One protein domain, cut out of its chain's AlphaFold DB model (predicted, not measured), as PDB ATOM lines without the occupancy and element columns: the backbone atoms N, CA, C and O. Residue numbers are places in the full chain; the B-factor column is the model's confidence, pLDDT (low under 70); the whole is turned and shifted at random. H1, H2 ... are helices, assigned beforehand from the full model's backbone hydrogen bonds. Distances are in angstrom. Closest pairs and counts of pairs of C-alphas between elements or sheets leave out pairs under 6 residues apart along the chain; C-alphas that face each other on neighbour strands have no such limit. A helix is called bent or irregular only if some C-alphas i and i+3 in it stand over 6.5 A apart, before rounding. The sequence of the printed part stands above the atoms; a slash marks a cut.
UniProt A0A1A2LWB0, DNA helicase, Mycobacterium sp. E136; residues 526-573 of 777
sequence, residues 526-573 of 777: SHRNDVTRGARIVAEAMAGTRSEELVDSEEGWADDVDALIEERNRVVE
ATOM      1  N   SER A 526     133.966  97.421 152.283       79.44
ATOM      2  CA  SER A 526     134.370  97.425 150.869       79.44
ATOM      3  C   SER A 526     133.669  96.359 150.013       79.44
ATOM      4  O   SER A 526     133.459  96.580 148.823       79.44
ATOM      5  N   HIS A 527     133.235  95.242 150.604       82.38
ATOM      6  CA  HIS A 527     132.573  94.123 149.923       82.38
ATOM      7  C   HIS A 527     131.060  94.312 149.743       82.38
ATOM      8  O   HIS A 527     130.385  93.444 149.188       82.38
ATOM      9  N   ARG A 528     130.479  95.437 150.190       89.12
ATOM     10  CA  ARG A 528     129.029  95.710 150.110       89.12
ATOM     11  C   ARG A 528     128.452  95.476 148.710       89.12
ATOM     12  O   ARG A 528     127.362  94.907 148.588       89.12
ATOM     13  N   ASN A 529     129.170  95.893 147.670       90.94
ATOM     14  CA  ASN A 529     128.737  95.724 146.282       90.94
ATOM     15  C   ASN A 529     128.720  94.248 145.864       90.94
ATOM     16  O   ASN A 529     127.732  93.802 145.278       90.94
ATOM     17  N   ASP A 530     129.753  93.485 146.218       89.62
ATOM     18  CA  ASP A 530     129.855  92.058 145.896       89.62
ATOM     19  C   ASP A 530     128.792  91.242 146.633       89.62
ATOM     20  O   ASP A 530     128.088  90.447 146.011       89.62
ATOM     21  N   VAL A 531     128.580  91.523 147.923       91.94
ATOM     22  CA  VAL A 531     127.524  90.891 148.729       91.94
ATOM     23  C   VAL A 531     126.142  91.173 148.135       91.94
ATOM     24  O   VAL A 531     125.333  90.262 147.972       91.94
ATOM     25  N   THR A 532     125.867  92.424 147.755       94.62
ATOM     26  CA  THR A 532     124.574  92.802 147.154       94.62
ATOM     27  C   THR A 532     124.381  92.142 145.788       94.62
ATOM     28  O   THR A 532     123.282  91.690 145.461       94.62
ATOM     29  N   ARG A 533     125.451  92.043 144.989       94.06
ATOM     30  CA  ARG A 533     125.434  91.345 143.702       94.06
ATOM     31  C   ARG A 533     125.148  89.854 143.883       94.06
ATOM     32  O   ARG A 533     124.279  89.346 143.180       94.06
ATOM     33  N   GLY A 534     125.838  89.184 144.805       91.88
ATOM     34  CA  GLY A 534     125.621  87.771 145.121       91.88
ATOM     35  C   GLY A 534     124.194  87.507 145.601       91.88
ATOM     36  O   GLY A 534     123.502  86.660 145.042       91.88
ATOM     37  N   ALA A 535     123.699  88.317 146.542       93.88
ATOM     38  CA  ALA A 535     122.329  88.213 147.048       93.88
ATOM     39  C   ALA A 535     121.273  88.377 145.941       93.88
ATOM     40  O   ALA A 535     120.285  87.644 145.914       93.88
ATOM     41  N   ARG A 536     121.489  89.302 144.995       94.25
ATOM     42  CA  ARG A 536     120.598  89.477 143.839       94.25
ATOM     43  C   ARG A 536     120.569  88.233 142.947       94.25
ATOM     44  O   ARG A 536     119.490  87.845 142.518       94.25
ATOM     45  N   ILE A 537     121.720  87.608 142.688       92.38
ATOM     46  CA  ILE A 537     121.803  86.383 141.872       92.38
ATOM     47  C   ILE A 537     120.991  85.255 142.520       92.38
ATOM     48  O   ILE A 537     120.181  84.628 141.843       92.38
ATOM     49  N   VAL A 538     121.146  85.053 143.833       91.56
ATOM     50  CA  VAL A 538     120.382  84.045 144.586       91.56
ATOM     51  C   VAL A 538     118.879  84.345 144.540       91.56
ATOM     52  O   VAL A 538     118.083  83.455 144.253       91.56
ATOM     53  N   ALA A 539     118.474  85.601 144.751       92.69
ATOM     54  CA  ALA A 539     117.064  85.993 144.711       92.69
ATOM     55  C   ALA A 539     116.425  85.798 143.322       92.69
ATOM     56  O   ALA A 539     115.286  85.342 143.228       92.69
ATOM     57  N   GLU A 540     117.148  86.114 142.244       91.38
ATOM     58  CA  GLU A 540     116.703  85.886 140.860       91.38
ATOM     59  C   GLU A 540     116.570  84.390 140.536       91.38
ATOM     60  O   GLU A 540     115.611  83.990 139.873       91.38
ATOM     61  N   ALA A 541     117.488  83.556 141.036       87.81
ATOM     62  CA  ALA A 541     117.406  82.103 140.895       87.81
ATOM     63  C   ALA A 541     116.187  81.531 141.640       87.81
ATOM     64  O   ALA A 541     115.404  80.784 141.057       87.81
ATOM     65  N   MET A 542     115.949  81.954 142.890       89.56
ATOM     66  CA  MET A 542     114.775  81.536 143.672       89.56
ATOM     67  C   MET A 542     113.443  81.986 143.053       89.56
ATOM     68  O   MET A 542     112.435  81.298 143.191       89.56
ATOM     69  N   ALA A 543     113.423  83.136 142.371       91.19
ATOM     70  CA  ALA A 543     112.243  83.645 141.673       91.19
ATOM     71  C   ALA A 543     112.000  82.978 140.303       91.19
ATOM     72  O   ALA A 543     110.982  83.254 139.667       91.19
ATOM     73  N   GLY A 544     112.927  82.136 139.825       83.75
ATOM     74  CA  GLY A 544     112.852  81.489 138.512       83.75
ATOM     75  C   GLY A 544     113.039  82.445 137.326       83.75
ATOM     76  O   GLY A 544     112.748  82.083 136.189       83.75
ATOM     77  N   THR A 545     113.507  83.675 137.562       75.19
ATOM     78  CA  THR A 545     113.750  84.687 136.516       75.19
ATOM     79  C   THR A 545     115.115  84.546 135.850       75.19
ATOM     80  O   THR A 545     115.368  85.183 134.825       75.19
ATOM     81  N   ARG A 546     115.983  83.693 136.395       69.00
ATOM     82  CA  ARG A 546     117.272  83.314 135.820       69.00
ATOM     83  C   ARG A 546     117.209  81.846 135.396       69.00
ATOM     84  O   ARG A 546     117.134  80.964 136.240       69.00
ATOM     85  N   SER A 547     117.216  81.599 134.087       58.16
ATOM     86  CA  SER A 547     117.382  80.262 133.510       58.16
ATOM     87  C   SER A 547     118.840  80.133 133.090       58.16
ATOM     88  O   SER A 547     119.209  80.514 131.984       58.16
ATOM     89  N   GLU A 548     119.690  79.692 134.011       58.22
ATOM     90  CA  GLU A 548     121.005  79.165 133.645       58.22
ATOM     91  C   GLU A 548     120.869  77.649 133.497       58.22
ATOM     92  O   GLU A 548     120.151  77.010 134.271       58.22
ATOM     93  N   GLU A 549     121.497  77.081 132.466       52.81
ATOM     94  CA  GLU A 549     121.726  75.638 132.418       52.81
ATOM     95  C   GLU A 549     122.475  75.259 133.697       52.81
ATOM     96  O   GLU A 549     123.452  75.919 134.053       52.81
ATOM     97  N   LEU A 550     121.989  74.234 134.405       54.75
ATOM     98  CA  LEU A 550     122.723  73.608 135.499       54.75
ATOM     99  C   LEU A 550     124.024  73.072 134.900       54.75
ATOM    100  O   LEU A 550     124.052  71.988 134.320       54.75
ATOM    101  N   VAL A 551     125.084  73.872 134.958       53.81
ATOM    102  CA  VAL A 551     126.428  73.375 134.713       53.81
ATOM    103  C   VAL A 551     126.741  72.562 135.952       53.81
ATOM    104  O   VAL A 551     126.972  73.136 137.015       53.81
ATOM    105  N   ASP A 552     126.647  71.242 135.820       52.72
ATOM    106  CA  ASP A 552     127.187  70.316 136.804       52.72
ATOM    107  C   ASP A 552     128.645  70.726 137.018       52.72
ATOM    108  O   ASP A 552     129.461  70.669 136.090       52.72
ATOM    109  N   SER A 553     128.935  71.330 138.172       56.72
ATOM    110  CA  SER A 553     130.300  71.728 138.470       56.72
ATOM    111  C   SER A 553     131.116  70.442 138.539       56.72
ATOM    112  O   SER A 553     130.640  69.434 139.053       56.72
ATOM    113  N   GLU A 554     132.369  70.459 138.081       60.69
ATOM    114  CA  GLU A 554     133.287  69.315 138.248       60.69
ATOM    115  C   GLU A 554     133.449  68.890 139.736       60.69
ATOM    116  O   GLU A 554     134.068  67.871 140.028       60.69
ATOM    117  N   GLU A 555     132.878  69.666 140.666       68.31
ATOM    118  CA  GLU A 555     132.893  69.518 142.119       68.31
ATOM    119  C   GLU A 555     131.643  68.833 142.722       68.31
ATOM    120  O   GLU A 555     131.650  68.573 143.922       68.31
ATOM    121  N   GLY A 556     130.590  68.522 141.947       84.06
ATOM    122  CA  GLY A 556     129.489  67.642 142.392       84.06
ATOM    123  C   GLY A 556     128.468  68.232 143.383       84.06
ATOM    124  O   GLY A 556     127.815  67.491 144.112       84.06
ATOM    125  N   TRP A 557     128.286  69.558 143.428       86.31
ATOM    126  CA  TRP A 557     127.410  70.206 144.426       86.31
ATOM    127  C   TRP A 557     125.923  69.831 144.335       86.31
ATOM    128  O   TRP A 557     125.212  69.932 145.333       86.31
ATOM    129  N   ALA A 558     125.425  69.456 143.152       85.81
ATOM    130  CA  ALA A 558     124.019  69.090 142.974       85.81
ATOM    131  C   ALA A 558     123.671  67.812 143.754       85.81
ATOM    132  O   ALA A 558     122.688  67.802 144.494       85.81
ATOM    133  N   ASP A 559     124.531  66.794 143.660       89.06
ATOM    134  CA  ASP A 559     124.366  65.520 144.361       89.06
ATOM    135  C   ASP A 559     124.385  65.714 145.888       89.06
ATOM    136  O   ASP A 559     123.545  65.157 146.598       89.06
ATOM    137  N   ASP A 560     125.289  66.559 146.398       90.50
ATOM    138  CA  ASP A 560     125.372  66.880 147.828       90.50
ATOM    139  C   ASP A 560     124.100  67.579 148.337       90.50
ATOM    140  O   ASP A 560     123.573  67.243 149.400       90.50
ATOM    141  N   VAL A 561     123.576  68.554 147.583       91.25
ATOM    142  CA  VAL A 561     122.347  69.273 147.957       91.25
ATOM    143  C   VAL A 561     121.140  68.339 147.946       91.25
ATOM    144  O   VAL A 561     120.338  68.378 148.886       91.25
ATOM    145  N   ASP A 562     121.015  67.488 146.928       90.62
ATOM    146  CA  ASP A 562     119.925  66.517 146.828       90.62
ATOM    147  C   ASP A 562     119.971  65.509 147.987       90.62
ATOM    148  O   ASP A 562     118.941  65.268 148.629       90.62
ATOM    149  N   ALA A 563     121.162  65.010 148.344       92.81
ATOM    150  CA  ALA A 563     121.354  64.122 149.491       92.81
ATOM    151  C   ALA A 563     120.955  64.786 150.824       92.81
ATOM    152  O   ALA A 563     120.239  64.184 151.629       92.81
ATOM    153  N   LEU A 564     121.354  66.044 151.051       93.19
ATOM    154  CA  LEU A 564     121.005  66.796 152.266       93.19
ATOM    155  C   LEU A 564     119.500  67.095 152.360       93.19
ATOM    156  O   LEU A 564     118.918  67.072 153.449       93.19
ATOM    157  N   ILE A 565     118.843  67.381 151.232       92.25
ATOM    158  CA  ILE A 565     117.386  67.567 151.187       92.25
ATOM    159  C   ILE A 565     116.674  66.247 151.491       92.25
ATOM    160  O   ILE A 565     115.694  66.253 152.244       92.25
ATOM    161  N   GLU A 566     117.154  65.132 150.939       91.81
ATOM    162  CA  GLU A 566     116.602  63.807 151.207       91.81
ATOM    163  C   GLU A 566     116.713  63.450 152.696       91.81
ATOM    164  O   GLU A 566     115.714  63.075 153.313       91.81
ATOM    165  N   GLU A 567     117.885  63.649 153.305       90.75
ATOM    166  CA  GLU A 567     118.095  63.441 154.740       90.75
ATOM    167  C   GLU A 567     117.157  64.310 155.586       90.75
ATOM    168  O   GLU A 567     116.451  63.796 156.460       90.75
ATOM    169  N   ARG A 568     117.074  65.616 155.294       88.25
ATOM    170  CA  ARG A 568     116.173  66.538 156.001       88.25
ATOM    171  C   ARG A 568     114.721  66.065 155.936       88.25
ATOM    172  O   ARG A 568     114.008  66.160 156.932       88.25
ATOM    173  N   ASN A 569     114.276  65.578 154.780       87.88
ATOM    174  CA  ASN A 569     112.907  65.104 154.608       87.88
ATOM    175  C   ASN A 569     112.647  63.810 155.402       87.88
ATOM    176  O   ASN A 569     111.567  63.683 155.972       87.88
ATOM    177  N   ARG A 570     113.635  62.906 155.527       83.06
ATOM    178  CA  ARG A 570     113.527  61.698 156.372       83.06
ATOM    179  C   ARG A 570     113.430  62.025 157.865       83.06
ATOM    180  O   ARG A 570     112.640  61.411 158.567       83.06
ATOM    181  N   VAL A 571     114.205  62.995 158.364       70.12
ATOM    182  CA  VAL A 571     114.227  63.366 159.801       70.12
ATOM    183  C   VAL A 571     112.902  63.982 160.276       70.12
ATOM    184  O   VAL A 571     112.565  63.904 161.456       70.12
ATOM    185  N   VAL A 572     112.131  64.589 159.369       62.47
ATOM    186  CA  VAL A 572     110.813  65.167 159.679       62.47
ATOM    187  C   VAL A 572     109.731  64.088 159.824       62.47
ATOM    188  O   VAL A 572     108.715  64.336 160.479       62.47
ATOM    189  N   GLU A 573     109.939  62.883 159.285       57.38
ATOM    190  CA  GLU A 573     109.019  61.769 159.501       57.38
ATOM    191  C   GLU A 573     109.190  61.215 160.928       57.38
ATOM    192  O   GLU A 573     110.292  60.825 161.325       57.38
TER     193      GLU A 573
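Overview. This is residues 526 to 573 of the 777 residues of the protein "DNA helicase" of Mycobacterium sp. E136 (UniProt A0A1A2LWB0). Two separate helices, H1 and H2, make the two arms of an open shape, joined by a long bowed loop, residues 543 to 556. The helices do not pack on each other, and the loop swings clear of the middle, its C-alphas 10 to 16 A from the mean of all C-alphas. The printed part has 48 residues with two named helices, H1 then H2, and no named strand; the class is all helix. The whole is only just extended, close to loose, with a radius of gyration of the C-alphas of 14.6 A, and elongated, spanning 42 by 25 by 23 A.

Along the chain. H1 is residues 526 to 542, 26.2 A from first to last C-alpha, beginning with C-alpha 526 at (134.370, 97.425, 150.869) and ending with C-alpha 542 at (114.775, 81.536, 143.672). It is irregular: C-alphas 526 and 529 are 7.5 A apart. H2 is residues 557 to 572, 23.1 A from first to last C-alpha, and ends with C-alpha 572 at (110.813, 65.167, 159.679).

Arrangement. H1 and H2 are apart, no C-alpha of the one being within 8 A of the other. Residues 526 to 536 and 539 to 542 of H1 stand free, and so do residues 559 to 572 of H2. In H2 every O i to N i+4 pair is within hydrogen-bond range; in H1, 12 of 13 are.

Size, cuts and confidence. The two C-alphas farthest apart are those of Ser 526 and Glu 573, the first and last printed, at 44.6 A. The printed part has no cut. The link from H1 to H2, 14 residues, is long, and its residues 551 to 556 stand free. Mean pLDDT of the printed part is 81.3; residues 546 to 555 and 572 to 573 are under 70.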